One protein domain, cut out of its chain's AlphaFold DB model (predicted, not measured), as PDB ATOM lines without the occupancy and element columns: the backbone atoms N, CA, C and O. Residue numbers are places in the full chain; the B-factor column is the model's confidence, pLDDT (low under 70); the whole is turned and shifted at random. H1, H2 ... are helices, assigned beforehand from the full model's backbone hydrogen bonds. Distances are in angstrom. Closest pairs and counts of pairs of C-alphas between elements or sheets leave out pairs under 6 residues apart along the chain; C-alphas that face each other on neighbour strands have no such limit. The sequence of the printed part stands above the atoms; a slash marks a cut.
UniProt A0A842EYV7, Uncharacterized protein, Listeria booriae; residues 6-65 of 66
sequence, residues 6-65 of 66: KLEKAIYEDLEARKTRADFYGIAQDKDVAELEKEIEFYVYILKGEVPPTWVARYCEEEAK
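AT A GLANCE: This is residues 6 to 65 of the 66 residues of an uncharacterized protein of Listeria booriae (UniProt A0A842EYV7). The model is a flat, loose zigzag of three helices: H1 and H2 make a helical hairpin that opens like a narrow V, touching near the turn, and H3 lies beyond H2, away from H1. Residues 56 to 65, of which 56 to 63 belong to H3, stick out from the body. The printed part has 60 residues, with three named helices in the order H1, H2, H3 and no named strand; its class is all helix. It is loose, with a radius of gyration of the C-alphas of 14.3 A, and spans 40 by 30 by 10 A.

HOW THE PARTS SIT: Start with H1, residues 6 to 24, and go on to H2, residues 31 to 47: they form a helical hairpin, running opposite ways at a shallow tilt of 28 degrees. They touch through residues 15 to 19 of H1 and 32 to 37 of H2 alone; look at Arg 18 and Val 33, whose C-alphas are the closest, 6.0 A apart. Go on to H3, residues 53 to 63: H2 and H3 are near each other, with 7 pairs of C-alphas within 10 A but no pair within 8 A. H1 and H3 are apart. In H1, H2 and H3 every O i to N i+4 pair is within hydrogen-bond range.

IN THESE COORDINATES: Find C-alpha 6 at (209.374, 318.002, 265.854); from there H1 runs 26.9 A to C-alpha 24. H2 begins at C-alpha 31, at (215.665, 341.933, 266.988), and runs 24.6 A to C-alpha 47. H3 runs 15.2 A from C-alpha 53 to C-alpha 63 at (223.936, 346.466, 242.166).

THE WHOLE: The C-alphas of Lys 6 and Lys 65 are the two farthest apart, 42.8 A. The printed part has no cut. The link from H1 to H2 is short and that from H2 to H3 is tight. Mean pLDDT of the printed part is 85.3; look for values under 70 at residue 59 and residues 61 to 65.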
ATOM      1  N   LYS A   6     209.160 317.573 264.465       84.75
ATOM      2  CA  LYS A   6     209.374 318.002 265.854       84.75
ATOM      3  C   LYS A   6     210.244 319.254 265.977       84.75
ATOM      4  O   LYS A   6     209.989 320.081 266.843       84.75
ATOM      5  N   LEU A   7     211.281 319.365 265.150       84.62
ATOM      6  CA  LEU A   7     212.197 320.504 265.147       84.62
ATOM      7  C   LEU A   7     211.531 321.734 264.527       84.62
ATOM      8  O   LEU A   7     211.658 322.819 265.075       84.62
ATOM      9  N   GLU A   8     210.777 321.555 263.440       86.00
ATOM     10  CA  GLU A   8     209.982 322.635 262.843       86.00
ATOM     11  C   GLU A   8     208.962 323.185 263.845       86.00
ATOM     12  O   GLU A   8     208.906 324.389 264.082       86.00
ATOM     13  N   LYS A   9     208.223 322.296 264.520       90.19
ATOM     14  CA  LYS A   9     207.289 322.691 265.574       90.19
ATOM     15  C   LYS A   9     207.978 323.478 266.697       90.19
ATOM     16  O   LYS A   9     207.473 324.524 267.087       90.19
ATOM     17  N   ALA A  10     209.131 323.009 267.177       90.81
ATOM     18  CA  ALA A  10     209.880 323.685 268.236       90.81
ATOM     19  C   ALA A  10     210.362 325.089 267.822       90.81
ATOM     20  O   ALA A  10     210.353 325.999 268.644       90.81
ATOM     21  N   ILE A  11     210.745 325.280 266.555       90.62
ATOM     22  CA  ILE A  11     211.138 326.593 266.019       90.62
ATOM     23  C   ILE A  11     209.953 327.571 266.036       90.62
ATOM     24  O   ILE A  11     210.109 328.714 266.462       90.62
ATOM     25  N   TYR A  12     208.762 327.132 265.615       92.81
ATOM     26  CA  TYR A  12     207.569 327.987 265.648       92.81
ATOM     27  C   TYR A  12     207.094 328.292 267.074       92.81
ATOM     28  O   TYR A  12     206.666 329.412 267.344       92.81
ATOM     29  N   GLU A  13     207.194 327.330 267.995       95.44
ATOM     30  CA  GLU A  13     206.896 327.558 269.414       95.44
ATOM     31  C   GLU A  13     207.865 328.575 270.044       95.44
ATOM     32  O   GLU A  13     207.428 329.453 270.789       95.44
ATOM     33  N   ASP A  14     209.160 328.511 269.711       94.56
ATOM     34  CA  ASP A  14     210.151 329.505 270.149       94.56
ATOM     35  C   ASP A  14     209.856 330.897 269.568       94.56
ATOM     36  O   ASP A  14     209.893 331.894 270.293       94.56
ATOM     37  N   LEU A  15     209.490 330.979 268.284       95.31
ATOM     38  CA  LEU A  15     209.101 332.243 267.655       95.31
ATOM     39  C   LEU A  15     207.907 332.889 268.370       95.31
ATOM     40  O   LEU A  15     207.945 334.083 268.675       95.31
ATOM     41  N   GLU A  16     206.868 332.111 268.667       96.00
ATOM     42  CA  GLU A  16     205.672 332.602 269.353       96.00
ATOM     43  C   GLU A  16     205.979 333.073 270.781       96.00
ATOM     44  O   GLU A  16     205.493 334.118 271.224       96.00
ATOM     45  N   ALA A  17     206.850 332.352 271.494       95.88
ATOM     46  CA  ALA A  17     207.306 332.755 272.818       95.88
ATOM     47  C   ALA A  17     208.061 334.097 272.778       95.88
ATOM     48  O   ALA A  17     207.839 334.958 273.635       95.88
ATOM     49  N   ARG A  18     208.917 334.314 271.769       94.81
ATOM     50  CA  ARG A  18     209.633 335.588 271.586       94.81
ATOM     51  C   ARG A  18     208.693 336.735 271.228       94.81
ATOM     52  O   ARG A  18     208.858 337.817 271.785       94.81
ATOM     53  N   LYS A  19     207.691 336.502 270.375       94.38
ATOM     54  CA  LYS A  19     206.653 337.499 270.047       94.38
ATOM     55  C   LYS A  19     205.847 337.892 271.277       94.38
ATOM     56  O   LYS A  19     205.781 339.067 271.611       94.38
ATOM     57  N   THR A  20     205.362 336.903 272.024       95.88
ATOM     58  CA  THR A  20     204.633 337.126 273.282       95.88
ATOM     59  C   THR A  20     205.472 337.929 274.279       95.88
ATOM     60  O   THR A  20     204.974 338.842 274.936       95.88
ATOM     61  N   ARG A  21     206.771 337.616 274.387       94.88
ATOM     62  CA  ARG A  21     207.716 338.362 275.225       94.88
ATOM     63  C   ARG A  21     207.865 339.808 274.744       94.88
ATOM     64  O   ARG A  21     207.792 340.717 275.566       94.88
ATOM     65  N   ALA A  22     208.077 340.023 273.449       94.38
ATOM     66  CA  ALA A  22     208.208 341.354 272.863       94.38
ATOM     67  C   ALA A  22     206.951 342.201 273.112       94.38
ATOM     68  O   ALA A  22     207.069 343.334 273.579       94.38
ATOM     69  N   ASP A  23     205.765 341.622 272.914       95.12
ATOM     70  CA  ASP A  23     204.476 342.271 273.164       95.12
ATOM     71  C   ASP A  23     204.299 342.634 274.640       95.12
ATOM     72  O   ASP A  23     203.910 343.758 274.962       95.12
ATOM     73  N   PHE A  24     204.652 341.722 275.553       95.38
ATOM     74  CA  PHE A  24     204.592 341.969 276.996       95.38
ATOM     75  C   PHE A  24     205.453 343.170 277.421       95.38
ATOM     76  O   PHE A  24     205.049 343.948 278.285       95.38
ATOM     77  N   TYR A  25     206.625 343.341 276.803       94.31
ATOM     78  CA  TYR A  25     207.524 344.468 277.066       94.31
ATOM     79  C   TYR A  25     207.278 345.690 276.163       94.31
ATOM     80  O   TYR A  25     207.968 346.698 276.317       94.31
ATOM     81  N   GLY A  26     206.313 345.638 275.238       93.38
ATOM     82  CA  GLY A  26     206.022 346.726 274.298       93.38
ATOM     83  C   GLY A  26     207.137 346.994 273.278       93.38
ATOM     84  O   GLY A  26     207.304 348.127 272.824       93.38
ATOM     85  N   ILE A  27     207.931 345.979 272.930       92.31
ATOM     86  CA  ILE A  27     209.047 346.089 271.985       92.31
ATOM     87  C   ILE A  27     208.516 345.879 270.562       92.31
ATOM     88  O   ILE A  27     208.359 344.754 270.102       92.31
ATOM     89  N   ALA A  28     208.273 346.973 269.837       84.25
ATOM     90  CA  ALA A  28     207.688 346.924 268.490       84.25
ATOM     91  C   ALA A  28     208.592 346.287 267.412       84.25
ATOM     92  O   ALA A  28     208.104 345.864 266.369       84.25
ATOM     93  N   GLN A  29     209.910 346.253 267.629       84.62
ATOM     94  CA  GLN A  29     210.891 345.675 266.702       84.62
ATOM     95  C   GLN A  29     211.914 344.855 267.482       84.62
ATOM     96  O   GLN A  29     213.076 345.240 267.624       84.62
ATOM     97  N   ASP A  30     211.463 343.735 268.042       93.94
ATOM     98  CA  ASP A  30     212.361 342.806 268.717       93.94
ATOM     99  C   ASP A  30     213.309 342.171 267.686       93.94
ATOM    100  O   ASP A  30     212.894 341.537 266.711       93.94
ATOM    101  N   LYS A  31     214.609 342.402 267.886       91.06
ATOM    102  CA  LYS A  31     215.665 341.933 266.988       91.06
ATOM    103  C   LYS A  31     215.695 340.404 266.908       91.06
ATOM    104  O   LYS A  31     215.891 339.872 265.818       91.06
ATOM    105  N   ASP A  32     215.478 339.718 268.027       88.44
ATOM    106  CA  ASP A  32     215.537 338.258 268.105       88.44
ATOM    107  C   ASP A  32     214.361 337.618 267.358       88.44
ATOM    108  O   ASP A  32     214.511 336.538 266.785       88.44
ATOM    109  N   VAL A  33     213.191 338.270 267.369       92.75
ATOM    110  CA  VAL A  33     212.029 337.877 266.555       92.75
ATOM    111  C   VAL A  33     212.354 338.054 265.074       92.75
ATOM    112  O   VAL A  33     212.216 337.111 264.298       92.75
ATOM    113  N   ALA A  34     212.843 339.234 264.689       91.31
ATOM    114  CA  ALA A  34     213.120 339.553 263.291       91.31
ATOM    115  C   ALA A  34     214.229 338.678 262.675       91.31
ATOM    116  O   ALA A  34     214.183 338.369 261.484       91.31
ATOM    117  N   GLU A  35     215.248 338.296 263.451       90.75
ATOM    118  CA  GLU A  35     216.291 337.368 262.998       90.75
ATOM    119  C   GLU A  35     215.733 335.955 262.798       90.75
ATOM    120  O   GLU A  35     215.948 335.368 261.736       90.75
ATOM    121  N   LEU A  36     214.943 335.445 263.748       91.25
ATOM    122  CA  LEU A  36     214.355 334.110 263.640       91.25
ATOM    123  C   LEU A  36     213.356 334.005 262.474       91.25
ATOM    124  O   LEU A  36     213.353 333.009 261.752       91.25
ATOM    125  N   GLU A  37     212.549 335.040 262.228       91.56
ATOM    126  CA  GLU A  37     211.644 335.088 261.069       91.56
ATOM    127  C   GLU A  37     212.400 335.015 259.736       91.56
ATOM    128  O   GLU A  37     211.976 334.299 258.826       91.56
ATOM    129  N   LYS A  38     213.550 335.694 259.630       89.25
ATOM    130  CA  LYS A  38     214.409 335.630 258.436       89.25
ATOM    131  C   LYS A  38     215.014 334.247 258.234       89.25
ATOM    132  O   LYS A  38     215.099 333.784 257.098       89.25
ATOM    133  N   GLU A  39     215.451 333.593 259.307       87.38
ATOM    134  CA  GLU A  39     215.984 332.232 259.225       87.38
ATOM    135  C   GLU A  39     214.907 331.247 258.757       87.38
ATOM    136  O   GLU A  39     215.155 330.456 257.844       87.38
ATOM    137  N   ILE A  40     213.692 331.337 259.310       89.38
ATOM    138  CA  ILE A  40     212.549 330.516 258.887       89.38
ATOM    139  C   ILE A  40     212.228 330.757 257.409       89.38
ATOM    140  O   ILE A  40     212.096 329.794 256.651       89.38
ATOM    141  N   GLU A  41     212.147 332.021 256.978       88.62
ATOM    142  CA  GLU A  41     211.932 332.379 255.572       88.62
ATOM    143  C   GLU A  41     212.986 331.711 254.677       88.62
ATOM    144  O   GLU A  41     212.649 330.993 253.731       88.62
ATOM    145  N   PHE A  42     214.266 331.878 255.013       84.94
ATOM    146  CA  PHE A  42     215.380 331.305 254.266       84.94
ATOM    147  C   PHE A  42     215.273 329.782 254.131       84.94
ATOM    148  O   PHE A  42     215.432 329.240 253.032       84.94
ATOM    149  N   TYR A  43     214.939 329.083 255.217       82.38
ATOM    150  CA  TYR A  43     214.748 327.635 255.184       82.38
ATOM    151  C   TYR A  43     213.581 327.206 254.291       82.38
ATOM    152  O   TYR A  43     213.726 326.248 253.528       82.38
ATOM    153  N   VAL A  44     212.446 327.907 254.344       85.81
ATOM    154  CA  VAL A  44     211.270 327.595 253.516       85.81
ATOM    155  C   VAL A  44     211.594 327.715 252.026       85.81
ATOM    156  O   VAL A  44     211.222 326.830 251.252       85.81
ATOM    157  N   TYR A  45     212.304 328.768 251.619       86.75
ATOM    158  CA  TYR A  45     212.690 328.962 250.220       86.75
ATOM    159  C   TYR A  45     213.731 327.935 249.759       86.75
ATOM    160  O   TYR A  45     213.545 327.303 248.719       86.75
ATOM    161  N   ILE A  46     214.764 327.652 250.563       82.00
ATOM    162  CA  ILE A  46     215.774 326.639 250.209       82.00
ATOM    163  C   ILE A  46     215.162 325.250 250.037       82.00
ATOM    164  O   ILE A  46     215.558 324.512 249.134       82.00
ATOM    165  N   LEU A  47     214.186 324.875 250.869       82.25
ATOM    166  CA  LEU A  47     213.491 323.593 250.727       82.25
ATOM    167  C   LEU A  47     212.735 323.472 249.399       82.25
ATOM    168  O   LEU A  47     212.575 322.361 248.894       82.25
ATOM    169  N   LYS A  48     212.307 324.600 248.827       84.50
ATOM    170  CA  LYS A  48     211.675 324.682 247.504       84.50
ATOM    171  C   LYS A  48     212.686 324.825 246.361       84.50
ATOM    172  O   LYS A  48     212.286 324.786 245.203       84.50
ATOM    173  N   GLY A  49     213.981 324.955 246.660       84.00
ATOM    174  CA  GLY A  49     215.008 325.278 245.664       84.00
ATOM    175  C   GLY A  49     214.912 326.717 245.150       84.00
ATOM    176  O   GLY A  49     215.397 327.017 244.063       84.00
ATOM    177  N   GLU A  50     214.269 327.592 245.917       87.06
ATOM    178  CA  GLU A  50     214.036 328.994 245.596       87.06
ATOM    179  C   GLU A  50     214.940 329.893 246.458       87.06
ATOM    180  O   GLU A  50     215.479 329.476 247.486       87.06
ATOM    181  N   VAL A  51     215.101 331.151 246.045       81.62
ATOM    182  CA  VAL A  51     215.809 332.187 246.812       81.62
ATOM    183  C   VAL A  51     214.771 333.151 247.389       81.62
ATOM    184  O   VAL A  51     213.887 333.571 246.639       81.62
ATOM    185  N   PRO A  52     214.863 333.546 248.675       84.56
ATOM    186  CA  PRO A  52     213.953 334.533 249.244       84.56
ATOM    187  C   PRO A  52     213.937 335.837 248.425       84.56
ATOM    188  O   PRO A  52     215.003 336.410 248.172       84.56
ATOM    189  N   PRO A  53     212.760 336.366 248.048       81.88
ATOM    190  CA  PRO A  53     212.646 337.629 247.320       81.88
ATOM    191  C   PRO A  53     213.312 338.799 248.049       81.88
ATOM    192  O   PRO A  53     213.863 339.692 247.413       81.88
ATOM    193  N   THR A  54     213.316 338.773 249.385       78.81
ATOM    194  CA  THR A  54     213.983 339.767 250.241       78.81
ATOM    195  C   THR A  54     215.500 339.804 250.029       78.81
ATOM    196  O   THR A  54     216.113 340.869 250.098       78.81
ATOM    197  N   TRP A  55     216.117 338.662 249.721       76.81
ATOM    198  CA  TRP A  55     217.541 338.566 249.401       76.81
ATOM    199  C   TRP A  55     217.837 339.024 247.978       76.81
ATOM    200  O   TRP A  55     218.816 339.737 247.764       76.81
ATOM    201  N   VAL A  56     216.971 338.669 247.023       77.25
ATOM    202  CA  VAL A  56     217.060 339.167 245.641       77.25
ATOM    203  C   VAL A  56     216.970 340.695 245.628       77.25
ATOM    204  O   VAL A  56     217.799 341.349 245.007       77.25
ATOM    205  N   ALA A  57     216.030 341.272 246.384       77.62
ATOM    206  CA  ALA A  57     215.887 342.718 246.521       77.62
ATOM    207  C   ALA A  57     217.153 343.381 247.087       77.62
ATOM    208  O   ALA A  57     217.623 344.358 246.511       77.62
ATOM    209  N   ARG A  58     217.762 342.825 248.149       70.56
ATOM    210  CA  ARG A  58     219.042 343.339 248.677       70.56
ATOM    211  C   ARG A  58     220.166 343.284 247.647       70.56
ATOM    212  O   ARG A  58     220.903 344.252 247.530       70.56
ATOM    213  N   TYR A  59     220.284 342.183 246.905       66.81
ATOM    214  CA  TYR A  59     221.308 342.050 245.868       66.81
ATOM    215  C   TYR A  59     221.123 343.093 244.754       66.81
ATOM    216  O   TYR A  59     222.073 343.767 244.369       66.81
ATOM    217  N   CYS A  60     219.888 343.301 244.290       70.62
ATOM    218  CA  CYS A  60     219.580 344.312 243.276       70.62
ATOM    219  C   CYS A  60     219.758 345.755 243.787       70.62
ATOM    220  O   CYS A  60     220.170 346.626 243.024       70.62
ATOM    221  N   GLU A  61     219.477 346.033 245.064       67.31
ATOM    222  CA  GLU A  61     219.769 347.334 245.687       67.31
ATOM    223  C   GLU A  61     221.275 347.596 245.842       67.31
ATOM    224  O   GLU A  61     221.697 348.754 245.846       67.31
ATOM    225  N   GLU A  62     222.084 346.546 245.997       61.00
ATOM    226  CA  GLU A  62     223.548 346.635 246.014       61.00
ATOM    227  C   GLU A  62     224.120 346.841 244.601       61.00
ATOM    228  O   GLU A  62     225.008 347.675 244.441       61.00
ATOM    229  N   GLU A  63     223.565 346.196 243.567       56.53
ATOM    230  CA  GLU A  63     223.936 346.466 242.166       56.53
ATOM    231  C   GLU A  63     223.553 347.878 241.706       56.53
ATOM    232  O   GLU A  63     224.319 348.515 240.994       56.53
ATOM    233  N   ALA A  64     222.408 348.412 242.139       56.81
ATOM    234  CA  ALA A  64     221.992 349.775 241.790       56.81
ATOM    235  C   ALA A  64     222.868 350.878 242.426       56.81
ATOM    236  O   ALA A  64     222.718 352.053 242.086       56.81
ATOM    237  N   LYS A  65     223.742 350.522 243.376       55.03
ATOM    238  CA  LYS A  65     224.684 351.434 244.046       55.03
ATOM    239  C   LYS A  65     226.105 351.385 243.461       55.03
ATOM    240  O   LYS A  65     226.952 352.134 243.952       55.03
TER     241      LYS A  65